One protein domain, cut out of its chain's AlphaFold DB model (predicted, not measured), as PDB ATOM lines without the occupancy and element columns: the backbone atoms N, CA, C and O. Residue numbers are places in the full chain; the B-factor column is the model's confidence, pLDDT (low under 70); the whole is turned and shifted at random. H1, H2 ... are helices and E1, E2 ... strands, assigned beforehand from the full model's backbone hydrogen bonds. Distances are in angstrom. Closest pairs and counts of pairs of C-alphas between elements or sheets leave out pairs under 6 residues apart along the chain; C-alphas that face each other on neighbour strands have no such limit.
ATOM      1  N   GLU A 121    -172.905  84.845  75.431       97.00
ATOM      2  CA  GLU A 121    -172.496  85.317  74.111       97.00
ATOM      3  C   GLU A 121    -173.726  85.596  73.244       97.00
ATOM      4  O   GLU A 121    -174.583  84.737  73.044       97.00
ATOM      5  N   MET A 122    -173.806  86.823  72.737       96.44
ATOM      6  CA  MET A 122    -174.903  87.315  71.912       96.44
ATOM      7  C   MET A 122    -174.375  87.696  70.523       96.44
ATOM      8  O   MET A 122    -173.298  88.287  70.437       96.44
ATOM      9  N   PRO A 123    -175.095  87.418  69.422       97.12
ATOM     10  CA  PRO A 123    -174.637  87.776  68.079       97.12
ATOM     11  C   PRO A 123    -174.554  89.298  67.884       97.12
ATOM     12  O   PRO A 123    -175.309  90.069  68.493       97.12
ATOM     13  N   CYS A 124    -173.653  89.738  67.001       96.06
ATOM     14  CA  CYS A 124    -173.555  91.136  66.597       96.06
ATOM     15  C   CYS A 124    -174.872  91.643  65.982       96.06
ATOM     16  O   CYS A 124    -175.554  90.952  65.228       96.06
ATOM     17  N   ARG A 125    -175.216  92.907  66.253       95.56
ATOM     18  CA  ARG A 125    -176.369  93.589  65.648       95.56
ATOM     19  C   ARG A 125    -176.270  93.759  64.124       95.56
ATOM     20  O   ARG A 125    -177.310  93.985  63.502       95.56
ATOM     21  N   ILE A 126    -175.071  93.746  63.536       93.62
ATOM     22  CA  ILE A 126    -174.889  94.057  62.109       93.62
ATOM     23  C   ILE A 126    -174.998  92.783  61.257       93.62
ATOM     24  O   ILE A 126    -174.538  91.710  61.638       93.62
ATOM     25  N   ALA A 127    -175.733  92.889  60.148       91.19
ATOM     26  CA  ALA A 127    -176.262  91.746  59.411       91.19
ATOM     27  C   ALA A 127    -175.249  91.201  58.393       91.19
ATOM     28  O   ALA A 127    -175.228  91.643  57.243       91.19
ATOM     29  N   GLY A 128    -174.472  90.213  58.836       89.94
ATOM     30  CA  GLY A 128    -173.335  89.633  58.112       89.94
ATOM     31  C   GLY A 128    -172.134  89.361  59.023       89.94
ATOM     32  O   GLY A 128    -171.227  88.635  58.634       89.94
ATOM     33  N   CYS A 129    -172.139  89.906  60.242       93.69
ATOM     34  CA  CYS A 129    -171.070  89.735  61.215       93.69
ATOM     35  C   CYS A 129    -171.306  88.513  62.123       93.69
ATOM     36  O   CYS A 129    -172.125  88.566  63.043       93.69
ATOM     37  N   ASP A 130    -170.532  87.445  61.912       95.88
ATOM     38  CA  ASP A 130    -170.579  86.193  62.695       95.88
ATOM     39  C   ASP A 130    -170.061  86.332  64.144       95.88
ATOM     40  O   ASP A 130    -170.097  85.385  64.929       95.88
ATOM     41  N   LYS A 131    -169.540  87.508  64.510       96.06
ATOM     42  CA  LYS A 131    -168.864  87.751  65.789       96.06
ATOM     43  C   LYS A 131    -169.865  88.006  66.915       96.06
ATOM     44  O   LYS A 131    -170.877  88.685  66.732       96.06
ATOM     45  N   THR A 132    -169.555  87.518  68.108       97.75
ATOM     46  CA  THR A 132    -170.379  87.691  69.308       97.75
ATOM     47  C   THR A 132    -169.955  88.911  70.137       97.75
ATOM     48  O   THR A 132    -168.960  89.588  69.863       97.75
ATOM     49  N   TRP A 133    -170.753  89.239  71.151       97.00
ATOM     50  CA  TRP A 133    -170.409  90.142  72.246       97.00
ATOM     51  C   TRP A 133    -170.924  89.561  73.566       97.00
ATOM     52  O   TRP A 133    -171.958  88.890  73.597       97.00
ATOM     53  N   THR A 134    -170.214  89.814  74.663       96.50
ATOM     54  CA  THR A 134    -170.555  89.272  75.982       96.50
ATOM     55  C   THR A 134    -171.615  90.118  76.685       96.50
ATOM     56  O   THR A 134    -171.410  91.277  77.059       96.50
ATOM     57  N   TRP A 135    -172.785  89.523  76.902       96.38
ATOM     58  CA  TRP A 135    -173.838  90.085  77.733       96.38
ATOM     59  C   TRP A 135    -173.656  89.628  79.179       96.38
ATOM     60  O   TRP A 135    -174.197  88.608  79.615       96.38
ATOM     61  N   PHE A 136    -172.857  90.404  79.910       96.00
ATOM     62  CA  PHE A 136    -172.492  90.123  81.297       96.00
ATOM     63  C   PHE A 136    -173.713  89.877  82.198       96.00
ATOM     64  O   PHE A 136    -174.697  90.623  82.132       96.00
ATOM     65  N   GLY A 137    -173.636  88.888  83.091       93.00
ATOM     66  CA  GLY A 137    -174.720  88.503  84.000       93.00
ATOM     67  C   GLY A 137    -175.219  89.664  84.863       93.00
ATOM     68  O   GLY A 137    -176.422  89.853  85.031       93.00
ATOM     69  N   THR A 138    -174.321  90.556  85.292       92.31
ATOM     70  CA  THR A 138    -174.663  91.806  86.000       92.31
ATOM     71  C   THR A 138    -175.603  92.724  85.207       92.31
ATOM     72  O   THR A 138    -176.400  93.457  85.796       92.31
ATOM     73  N   GLN A 139    -175.553  92.681  83.874       93.94
ATOM     74  CA  GLN A 139    -176.439  93.434  82.986       93.94
ATOM     75  C   GLN A 139    -177.741  92.674  82.706       93.94
ATOM     76  O   GLN A 139    -178.793  93.310  82.642       93.94
ATOM     77  N   GLN A 140    -177.693  91.338  82.618       94.25
ATOM     78  CA  GLN A 140    -178.888  90.487  82.572       94.25
ATOM     79  C   GLN A 140    -179.768  90.735  83.814       94.25
ATOM     80  O   GLN A 140    -180.937  91.094  83.676       94.25
ATOM     81  N   ILE A 141    -179.185  90.694  85.018       92.81
ATOM     82  CA  ILE A 141    -179.873  90.938  86.302       92.81
ATOM     83  C   ILE A 141    -180.498  92.344  86.360       92.81
ATOM     84  O   ILE A 141    -181.638  92.504  86.789       92.81
ATOM     85  N   ARG A 142    -179.807  93.380  85.864       93.62
ATOM     86  CA  ARG A 142    -180.366  94.749  85.775       93.62
ATOM     87  C   ARG A 142    -181.497  94.896  84.747       93.62
ATOM     88  O   ARG A 142    -182.202  95.902  84.764       93.62
ATOM     89  N   SER A 143    -181.650  93.937  83.836       92.44
ATOM     90  CA  SER A 143    -182.629  93.977  82.742       92.44
ATOM     91  C   SER A 143    -183.870  93.106  82.945       92.44
ATOM     92  O   SER A 143    -184.750  93.173  82.092       92.44
ATOM     93  N   LEU A 144    -183.948  92.319  84.030       88.00
ATOM     94  CA  LEU A 144    -184.974  91.290  84.286       88.00
ATOM     95  C   LEU A 144    -186.364  91.636  83.710       88.00
ATOM     96  O   LEU A 144    -187.019  92.584  84.141       88.00
ATOM     97  N   GLY A 145    -186.799  90.852  82.717       86.19
ATOM     98  CA  GLY A 145    -188.082  91.005  82.015       86.19
ATOM     99  C   GLY A 145    -188.056  91.850  80.730       86.19
ATOM    100  O   GLY A 145    -189.029  91.828  79.979       86.19
ATOM    101  N   LYS A 146    -186.968  92.570  80.428       92.38
ATOM    102  CA  LYS A 146    -186.799  93.323  79.169       92.38
ATOM    103  C   LYS A 146    -186.121  92.455  78.095       92.38
ATOM    104  O   LYS A 146    -185.278  91.627  78.437       92.38
ATOM    105  N   PRO A 147    -186.451  92.634  76.800       92.25
ATOM    106  CA  PRO A 147    -185.818  91.882  75.718       92.25
ATOM    107  C   PRO A 147    -184.325  92.212  75.583       92.25
ATOM    108  O   PRO A 147    -183.890  93.335  75.848       92.25
ATOM    109  N   GLU A 148    -183.558  91.222  75.132       92.50
ATOM    110  CA  GLU A 148    -182.094  91.249  75.071       92.50
ATOM    111  C   GLU A 148    -181.592  92.398  74.152       92.50
ATOM    112  O   GLU A 148    -182.068  92.548  73.018       92.50
ATOM    113  N   PRO A 149    -180.662  93.264  74.610       94.56
ATOM    114  CA  PRO A 149    -180.334  94.503  73.906       94.56
ATOM    115  C   PRO A 149    -179.419  94.264  72.697       94.56
ATOM    116  O   PRO A 149    -178.290  93.807  72.835       94.56
ATOM    117  N   LYS A 150    -179.857  94.658  71.495       95.25
ATOM    118  CA  LYS A 150    -179.068  94.507  70.255       95.25
ATOM    119  C   LYS A 150    -177.863  95.462  70.219       95.25
ATOM    120  O   LYS A 150    -178.015  96.622  69.819       95.25
ATOM    121  N   ARG A 151    -176.676  94.970  70.591       95.62
ATOM    122  CA  ARG A 151    -175.382  95.684  70.533       95.62
ATOM    123  C   ARG A 151    -174.468  95.182  69.409       95.62
ATOM    124  O   ARG A 151    -174.733  94.166  68.775       95.62
ATOM    125  N   MET A 152    -173.412  95.943  69.139       96.50
ATOM    126  CA  MET A 152    -172.326  95.573  68.226       96.50
ATOM    127  C   MET A 152    -171.220  94.819  68.987       96.50
ATOM    128  O   MET A 152    -171.149  94.906  70.212       96.50
ATOM    129  N   CYS A 153    -170.367  94.091  68.263       96.62
ATOM    130  CA  CYS A 153    -169.169  93.460  68.824       96.62
ATOM    131  C   CYS A 153    -168.062  94.504  69.048       96.62
ATOM    132  O   CYS A 153    -168.127  95.600  68.489       96.62
ATOM    133  N   ALA A 154    -167.051  94.173  69.858       96.25
ATOM    134  CA  ALA A 154    -166.018  95.124  70.286       96.25
ATOM    135  C   ALA A 154    -165.299  95.815  69.110       96.25
ATOM    136  O   ALA A 154    -165.129  97.030  69.120       96.25
ATOM    137  N   GLU A 155    -164.966  95.077  68.049       95.94
ATOM    138  CA  GLU A 155    -164.324  95.641  66.852       95.94
ATOM    139  C   GLU A 155    -165.248  96.583  66.068       95.94
ATOM    140  O   GLU A 155    -164.784  97.568  65.504       95.94
ATOM    141  N   HIS A 156    -166.557  96.312  66.033       96.00
ATOM    142  CA  HIS A 156    -167.530  97.207  65.400       96.00
ATOM    143  C   HIS A 156    -167.849  98.433  66.263       96.00
ATOM    144  O   HIS A 156    -168.192  99.469  65.703       96.00
ATOM    145  N   LEU A 157    -167.680  98.363  67.588       96.25
ATOM    146  CA  LEU A 157    -167.695  99.547  68.455       96.25
ATOM    147  C   LEU A 157    -166.448 100.412  68.214       96.25
ATOM    148  O   LEU A 157    -166.601 101.584  67.890       96.25
ATOM    149  N   ALA A 158    -165.248  99.825  68.219       96.50
ATOM    150  CA  ALA A 158    -164.007 100.545  67.913       96.50
ATOM    151  C   ALA A 158    -164.018 101.177  66.502       96.50
ATOM    152  O   ALA A 158    -163.577 102.308  66.313       96.50
ATOM    153  N   GLN A 159    -164.583 100.488  65.501       95.69
ATOM    154  CA  GLN A 159    -164.797 101.072  64.170       95.69
ATOM    155  C   GLN A 159    -165.851 102.188  64.162       95.69
ATOM    156  O   GLN A 159    -165.709 103.126  63.387       95.69
ATOM    157  N   LEU A 160    -166.902 102.110  64.984       96.56
ATOM    158  CA  LEU A 160    -167.921 103.163  65.095       96.56
ATOM    159  C   LEU A 160    -167.385 104.416  65.807       96.56
ATOM    160  O   LEU A 160    -167.812 105.525  65.494       96.56
ATOM    161  N   GLU A 161    -166.463 104.234  66.750       96.75
ATOM    162  CA  GLU A 161    -165.751 105.302  67.459       96.75
ATOM    163  C   GLU A 161    -164.726 106.001  66.549       96.75
ATOM    164  O   GLU A 161    -164.601 107.220  66.611       96.75
ATOM    165  N   GLY A 162    -164.061 105.257  65.654       95.62
ATOM    166  CA  GLY A 162    -163.111 105.780  64.659       95.62
ATOM    167  C   GLY A 162    -163.708 106.259  63.323       95.62
ATOM    168  O   GLY A 162    -162.959 106.522  62.384       95.62
ATOM    169  N   ILE A 163    -165.034 106.342  63.196       96.50
ATOM    170  CA  ILE A 163    -165.729 107.022  62.086       96.50
ATOM    171  C   ILE A 163    -166.355 108.294  62.668       96.50
ATOM    172  O   ILE A 163    -166.816 108.268  63.802       96.50
ATOM    173  N   GLU A 164    -166.442 109.380  61.898       97.00
ATOM    174  CA  GLU A 164    -167.130 110.624  62.288       97.00
ATOM    175  C   GLU A 164    -168.439 110.826  61.503       97.00
ATOM    176  O   GLU A 164    -168.603 110.302  60.399       97.00
ATOM    177  N   ASP A 165    -169.403 111.568  62.061       97.00
ATOM    178  CA  ASP A 165    -170.684 111.857  61.399       97.00
ATOM    179  C   ASP A 165    -170.468 112.859  60.244       97.00
ATOM    180  O   ASP A 165    -170.234 114.046  60.464       97.00
ATOM    181  N   ARG A 166    -170.528 112.389  58.989       96.69
ATOM    182  CA  ARG A 166    -170.109 113.179  57.820       96.69
ATOM    183  C   ARG A 166    -171.254 113.998  57.226       96.69
ATOM    184  O   ARG A 166    -172.238 113.437  56.744       96.69
ATOM    185  N   ALA A 167    -171.078 115.315  57.148       97.38
ATOM    186  CA  ALA A 167    -171.929 116.184  56.339       97.38
ATOM    187  C   ALA A 167    -171.740 115.884  54.838       97.38
ATOM    188  O   ALA A 167    -170.623 115.905  54.316       97.38
ATOM    189  N   MET A 168    -172.836 115.589  54.141       96.44
ATOM    190  CA  MET A 168    -172.868 115.273  52.711       96.44
ATOM    191  C   MET A 168    -173.789 116.259  51.978       96.44
ATOM    192  O   MET A 168    -174.861 116.560  52.500       96.44
ATOM    193  N   PRO A 169    -173.443 116.761  50.776       96.88
ATOM    194  CA  PRO A 169    -174.340 117.626  50.010       96.88
ATOM    195  C   PRO A 169    -175.665 116.928  49.674       96.88
ATOM    196  O   PRO A 169    -175.722 115.710  49.473       96.88
ATOM    197  N   CYS A 170    -176.738 117.716  49.602       95.50
ATOM    198  CA  CYS A 170    -178.044 117.254  49.145       95.50
ATOM    199  C   CYS A 170    -177.988 116.773  47.684       95.50
ATOM    200  O   CYS A 170    -177.363 117.400  46.831       95.50
ATOM    201  N   ARG A 171    -178.736 115.705  47.370       95.19
ATOM    202  CA  ARG A 171    -178.999 115.197  46.006       95.19
ATOM    203  C   ARG A 171    -179.471 116.276  45.022       95.19
ATOM    204  O   ARG A 171    -179.349 116.107  43.811       95.19
ATOM    205  N   ASN A 172    -180.059 117.348  45.532       90.25
ATOM    206  CA  ASN A 172    -180.451 118.505  44.752       90.25
ATOM    207  C   ASN A 172    -179.248 119.443  44.587       90.25
ATOM    208  O   ASN A 172    -178.954 120.200  45.506       90.25
ATOM    209  N   ASN A 173    -178.627 119.472  43.397       88.00
ATOM    210  CA  ASN A 173    -177.465 120.314  43.017       88.00
ATOM    211  C   ASN A 173    -177.667 121.849  43.157       88.00
ATOM    212  O   ASN A 173    -176.895 122.639  42.620       88.00
ATOM    213  N   TYR A 174    -178.760 122.276  43.777       81.50
ATOM    214  CA  TYR A 174    -179.210 123.650  43.980       81.50
ATOM    215  C   TYR A 174    -179.537 123.952  45.448       81.50
ATOM    216  O   TYR A 174    -179.927 125.068  45.772       81.50
ATOM    217  N   CYS A 175    -179.444 122.946  46.317       88.62
ATOM    218  CA  CYS A 175    -179.644 123.061  47.746       88.62
ATOM    219  C   CYS A 175    -178.267 123.013  48.411       88.62
ATOM    220  O   CYS A 175    -177.571 122.003  48.330       88.62
ATOM    221  N   THR A 176    -177.875 124.113  49.049       90.69
ATOM    222  CA  THR A 176    -176.617 124.236  49.802       90.69
ATOM    223  C   THR A 176    -176.629 123.431  51.102       90.69
ATOM    224  O   THR A 176    -175.565 123.106  51.624       90.69
ATOM    225  N   ASN A 177    -177.811 123.066  51.613       94.06
ATOM    226  CA  ASN A 177    -177.950 122.294  52.844       94.06
ATOM    227  C   ASN A 177    -177.319 120.903  52.689       94.06
ATOM    228  O   ASN A 177    -177.671 120.128  51.794       94.06
ATOM    229  N   THR A 178    -176.445 120.549  53.624       97.44
ATOM    230  CA  THR A 178    -175.960 119.179  53.791       97.44
ATOM    231  C   THR A 178    -176.953 118.321  54.575       97.44
ATOM    232  O   THR A 178    -177.763 118.835  55.342       97.44
ATOM    233  N   TRP A 179    -176.846 117.003  54.437       96.94
ATOM    234  CA  TRP A 179    -177.484 116.012  55.305       96.94
ATOM    235  C   TRP A 179    -176.420 115.205  56.053       96.94
ATOM    236  O   TRP A 179    -175.292 115.054  55.574       96.94
ATOM    237  N   LEU A 180    -176.760 114.700  57.239       96.69
ATOM    238  CA  LEU A 180    -175.818 113.979  58.097       96.69
ATOM    239  C   LEU A 180    -175.787 112.487  57.742       96.69
ATOM    240  O   LEU A 180    -176.723 111.736  58.030       96.69
ATOM    241  N   TRP A 181    -174.687 112.030  57.142       96.88
ATOM    242  CA  TRP A 181    -174.441 110.607  56.928       96.88
ATOM    243  C   TRP A 181    -173.864 109.995  58.204       96.88
ATOM    244  O   TRP A 181    -172.655 110.007  58.438       96.88
ATOM    245  N   SER A 182    -174.752 109.490  59.061       96.88
ATOM    246  CA  SER A 182    -174.367 109.087  60.413       96.88
ATOM    247  C   SER A 182    -173.383 107.913  60.458       96.88
ATOM    248  O   SER A 182    -173.405 107.024  59.600       96.88
ATOM    249  N   ARG A 183    -172.542 107.870  61.498       96.06
ATOM    250  CA  ARG A 183    -171.503 106.843  61.724       96.06
ATOM    251  C   ARG A 183    -172.024 105.415  61.571       96.06
ATOM    252  O   ARG A 183    -171.419 104.594  60.887       96.06
ATOM    253  N   GLY A 184    -173.203 105.132  62.129       94.12
ATOM    254  CA  GLY A 184    -173.850 103.820  62.014       94.12
ATOM    255  C   GLY A 184    -174.303 103.470  60.590       94.12
ATOM    256  O   GLY A 184    -174.278 102.299  60.214       94.12
ATOM    257  N   ALA A 185    -174.681 104.463  59.778       94.19
ATOM    258  CA  ALA A 185    -175.024 104.267  58.369       94.19
ATOM    259  C   ALA A 185    -173.774 104.109  57.484       94.19
ATOM    260  O   ALA A 185    -173.799 103.321  56.538       94.19
ATOM    261  N   GLN A 186    -172.680 104.806  57.808       95.38
ATOM    262  CA  GLN A 186    -171.372 104.609  57.175       95.38
ATOM    263  C   GLN A 186    -170.829 103.199  57.444       95.38
ATOM    264  O   GLN A 186    -170.486 102.490  56.498       95.38
ATOM    265  N   LEU A 187    -170.832 102.750  58.706       94.69
ATOM    266  CA  LEU A 187    -170.401 101.402  59.099       94.69
ATOM    267  C   LEU A 187    -171.230 100.311  58.396       94.69
ATOM    268  O   LEU A 187    -170.668  99.409  57.780       94.69
ATOM    269  N   TYR A 188    -172.563 100.442  58.391       92.12
ATOM    270  CA  TYR A 188    -173.455  99.504  57.698       92.12
ATOM    271  C   TYR A 188    -173.191  99.422  56.186       92.12
ATOM    272  O   TYR A 188    -173.334  98.356  55.584       92.12
ATOM    273  N   GLN A 189    -172.807 100.536  55.554       92.88
ATOM    274  CA  GLN A 189    -172.466 100.526  54.137       92.88
ATOM    275  C   GLN A 189    -171.050  99.996  53.874       92.88
ATOM    276  O   GLN A 189    -170.869  99.323  52.867       92.88
ATOM    277  N   ARG A 190    -170.090 100.206  54.785       92.19
ATOM    278  CA  ARG A 190    -168.740  99.609  54.733       92.19
ATOM    279  C   ARG A 190    -168.782  98.079  54.808       92.19
ATOM    280  O   ARG A 190    -168.090  97.424  54.039       92.19
ATOM    281  N   GLU A 191    -169.623  97.511  55.675       91.50
ATOM    282  CA  GLU A 191    -169.803  96.051  55.799       91.50
ATOM    283  C   GLU A 191    -170.481  95.438  54.557       91.50
ATOM    284  O   GLU A 191    -170.182  94.312  54.168       91.50
ATOM    285  N   ARG A 192    -171.360  96.191  53.879       90.19
ATOM    286  CA  ARG A 192    -172.015  95.757  52.629       90.19
ATOM    287  C   ARG A 192    -171.230  96.042  51.349       90.19
ATOM    288  O   ARG A 192    -171.553  95.466  50.310       90.19
ATOM    289  N   GLN A 193    -170.299  96.991  51.375       87.12
ATOM    290  CA  GLN A 193    -169.579  97.485  50.205       87.12
ATOM    291  C   GLN A 193    -168.155  97.881  50.604       87.12
ATOM    292  O   GLN A 193    -167.939  98.936  51.195       87.12
ATOM    293  N   GLU A 194    -167.173  97.096  50.150       81.25
ATOM    294  CA  GLU A 194    -165.732  97.383  50.280       81.25
ATOM    295  C   GLU A 194    -165.347  98.792  49.789       81.25
ATOM    296  O   GLU A 194    -164.347  99.367  50.212       81.25
ATOM    297  N   LYS A 195    -166.152  99.365  48.883       88.19
ATOM    298  CA  LYS A 195    -166.009 100.726  48.362       88.19
ATOM    299  C   LYS A 195    -167.173 101.591  48.843       88.19
ATOM    300  O   LYS A 195    -168.267 101.532  48.282       88.19
ATOM    301  N   LEU A 196    -166.896 102.426  49.845       85.56
ATOM    302  CA  LEU A 196    -167.790 103.445  50.404       85.56
ATOM    303  C   LEU A 196    -168.249 104.452  49.331       85.56
ATOM    304  O   LEU A 196    -167.627 105.491  49.126       85.56
ATOM    305  N   LYS A 197    -169.362 104.154  48.650       91.62
ATOM    306  CA  LYS A 197    -170.069 105.096  47.767       91.62
ATOM    307  C   LYS A 197    -171.208 105.769  48.544       91.62
ATOM    308  O   LYS A 197    -172.199 105.090  48.813       91.62
ATOM    309  N   PRO A 198    -171.119 107.064  48.896       90.62
ATOM    310  CA  PRO A 198    -172.167 107.727  49.668       90.62
ATOM    311  C   PRO A 198    -173.529 107.657  48.953       90.62
ATOM    312  O   PRO A 198    -173.585 107.845  47.732       90.62
ATOM    313  N   PRO A 199    -174.639 107.390  49.663       93.50
ATOM    314  CA  PRO A 199    -175.949 107.274  49.035       93.50
ATOM    315  C   PRO A 199    -176.483 108.661  48.653       93.50
ATOM    316  O   PRO A 199    -176.471 109.587  49.459       93.50
ATOM    317  N   HIS A 200    -176.995 108.810  47.430       94.88
ATOM    318  CA  HIS A 200    -177.464 110.101  46.914       94.88
ATOM    319  C   HIS A 200    -178.850 110.466  47.486       94.88
ATOM    320  O   HIS A 200    -179.888 110.215  46.864       94.88
ATOM    321  N   ARG A 201    -178.866 111.005  48.712       95.50
ATOM    322  CA  ARG A 201    -180.070 111.389  49.471       95.50
ATOM    323  C   ARG A 201    -180.368 112.885  49.404       95.50
ATOM    324  O   ARG A 201    -179.475 113.708  49.228       95.50
ATOM    325  N   LEU A 202    -181.647 113.218  49.552       95.56
ATOM    326  CA  LEU A 202    -182.099 114.577  49.851       95.56
ATOM    327  C   LEU A 202    -181.740 114.928  51.303       95.56
ATOM    328  O   LEU A 202    -181.656 114.031  52.142       95.56
ATOM    329  N   CYS A 203    -181.550 116.214  51.591       95.69
ATOM    330  CA  CYS A 203    -181.552 116.718  52.962       95.69
ATOM    331  C   CYS A 203    -182.972 116.781  53.521       95.69
ATOM    332  O   CYS A 203    -183.936 116.829  52.754       95.69
ATOM    333  N   ASP A 204    -183.093 116.783  54.846       95.62
ATOM    334  CA  ASP A 204    -184.373 116.605  55.534       95.62
ATOM    335  C   ASP A 204    -185.378 117.699  55.143       95.62
ATOM    336  O   ASP A 204    -186.488 117.377  54.730       95.62
TER     337      ASP A 204
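AT A GLANCE: This is residues 121 to 204 of the 599 residues of an uncharacterized protein of Enhygromyxa salina (UniProt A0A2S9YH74). Two small, loose lobes stand in a row, each built on a two-strand hairpin followed by a helix: E1 and E2 with H1 in the first, E3 and E4 with H3 in the second, and the short helix H2 bridges the space between the two hairpins. Residues 141 to 147, of which 141 to 143 belong to H1, stick out at the far end of the first lobe, while H3 lies near the middle of the whole and the unnamed stretch 193 to 204 folds back towards E3 and E4. The printed part has 84 residues with three named helices and four named strands, in the order E1 E2 H1 H2 E3 E4 H3; both two-strand sheets are antiparallel, and the class is mixed, helices and strands, with under half of the residues in named elements. The whole is loose, with a radius of gyration of the C-alphas of 16.8 A, and only just elongated, spanning 53 by 27 by 19 A.

IN THESE COORDINATES: E1 is residues 121 to 123, 6.9 A long, and begins at C-alpha 121 at (-172.496, 85.317, 74.111). E2 is residues 132 to 135, 9.4 A. H1 is residues 137 to 143, 9.7 A, and H2 is residues 154 to 161, 10.6 A. E3 is residues 166 to 169, 9.9 A, beginning at C-alpha 166 at (-170.109, 113.179, 57.820). E4 is residues 178 to 181, 9.3 A. H3, the longest helix, is residues 183 to 192, 14.3 A, and ends at C-alpha 192 at (-172.015, 95.757, 52.629).

HOW THE PARTS SIT: E1 and E2 form an antiparallel hairpin, their directions at 130 degrees; N 122 and O 133 are 2.9 A apart, within hydrogen-bond range. A tight link joins E2 to H1. H1 and H2 are apart. The closest C-alphas of E2 and H2, those of Trp 133 and Ala 154, are 6.9 A apart. H2 and H3 touch, with the C-alphas of Leu 160 and Arg 183 closest at 6.1 A; they run opposite ways at a steep tilt of 54 degrees. E3 and E4 form the second antiparallel hairpin, at 139 degrees, with N 179 and O 168 at 2.8 A and N 168 and O 179 at 2.9 A. E1 and E2 are both apart from E3 and from E4. In H1, H2 and H3 every O i to N i+4 pair is within hydrogen-bond range.

THE WHOLE: The two C-alphas farthest apart, those of Ile 141 and Tyr 174, are 53.5 A from each other. The printed part has no cut, and no link between named elements is long. The mean pLDDT of the printed part is 93.9, and no printed residue is under 70.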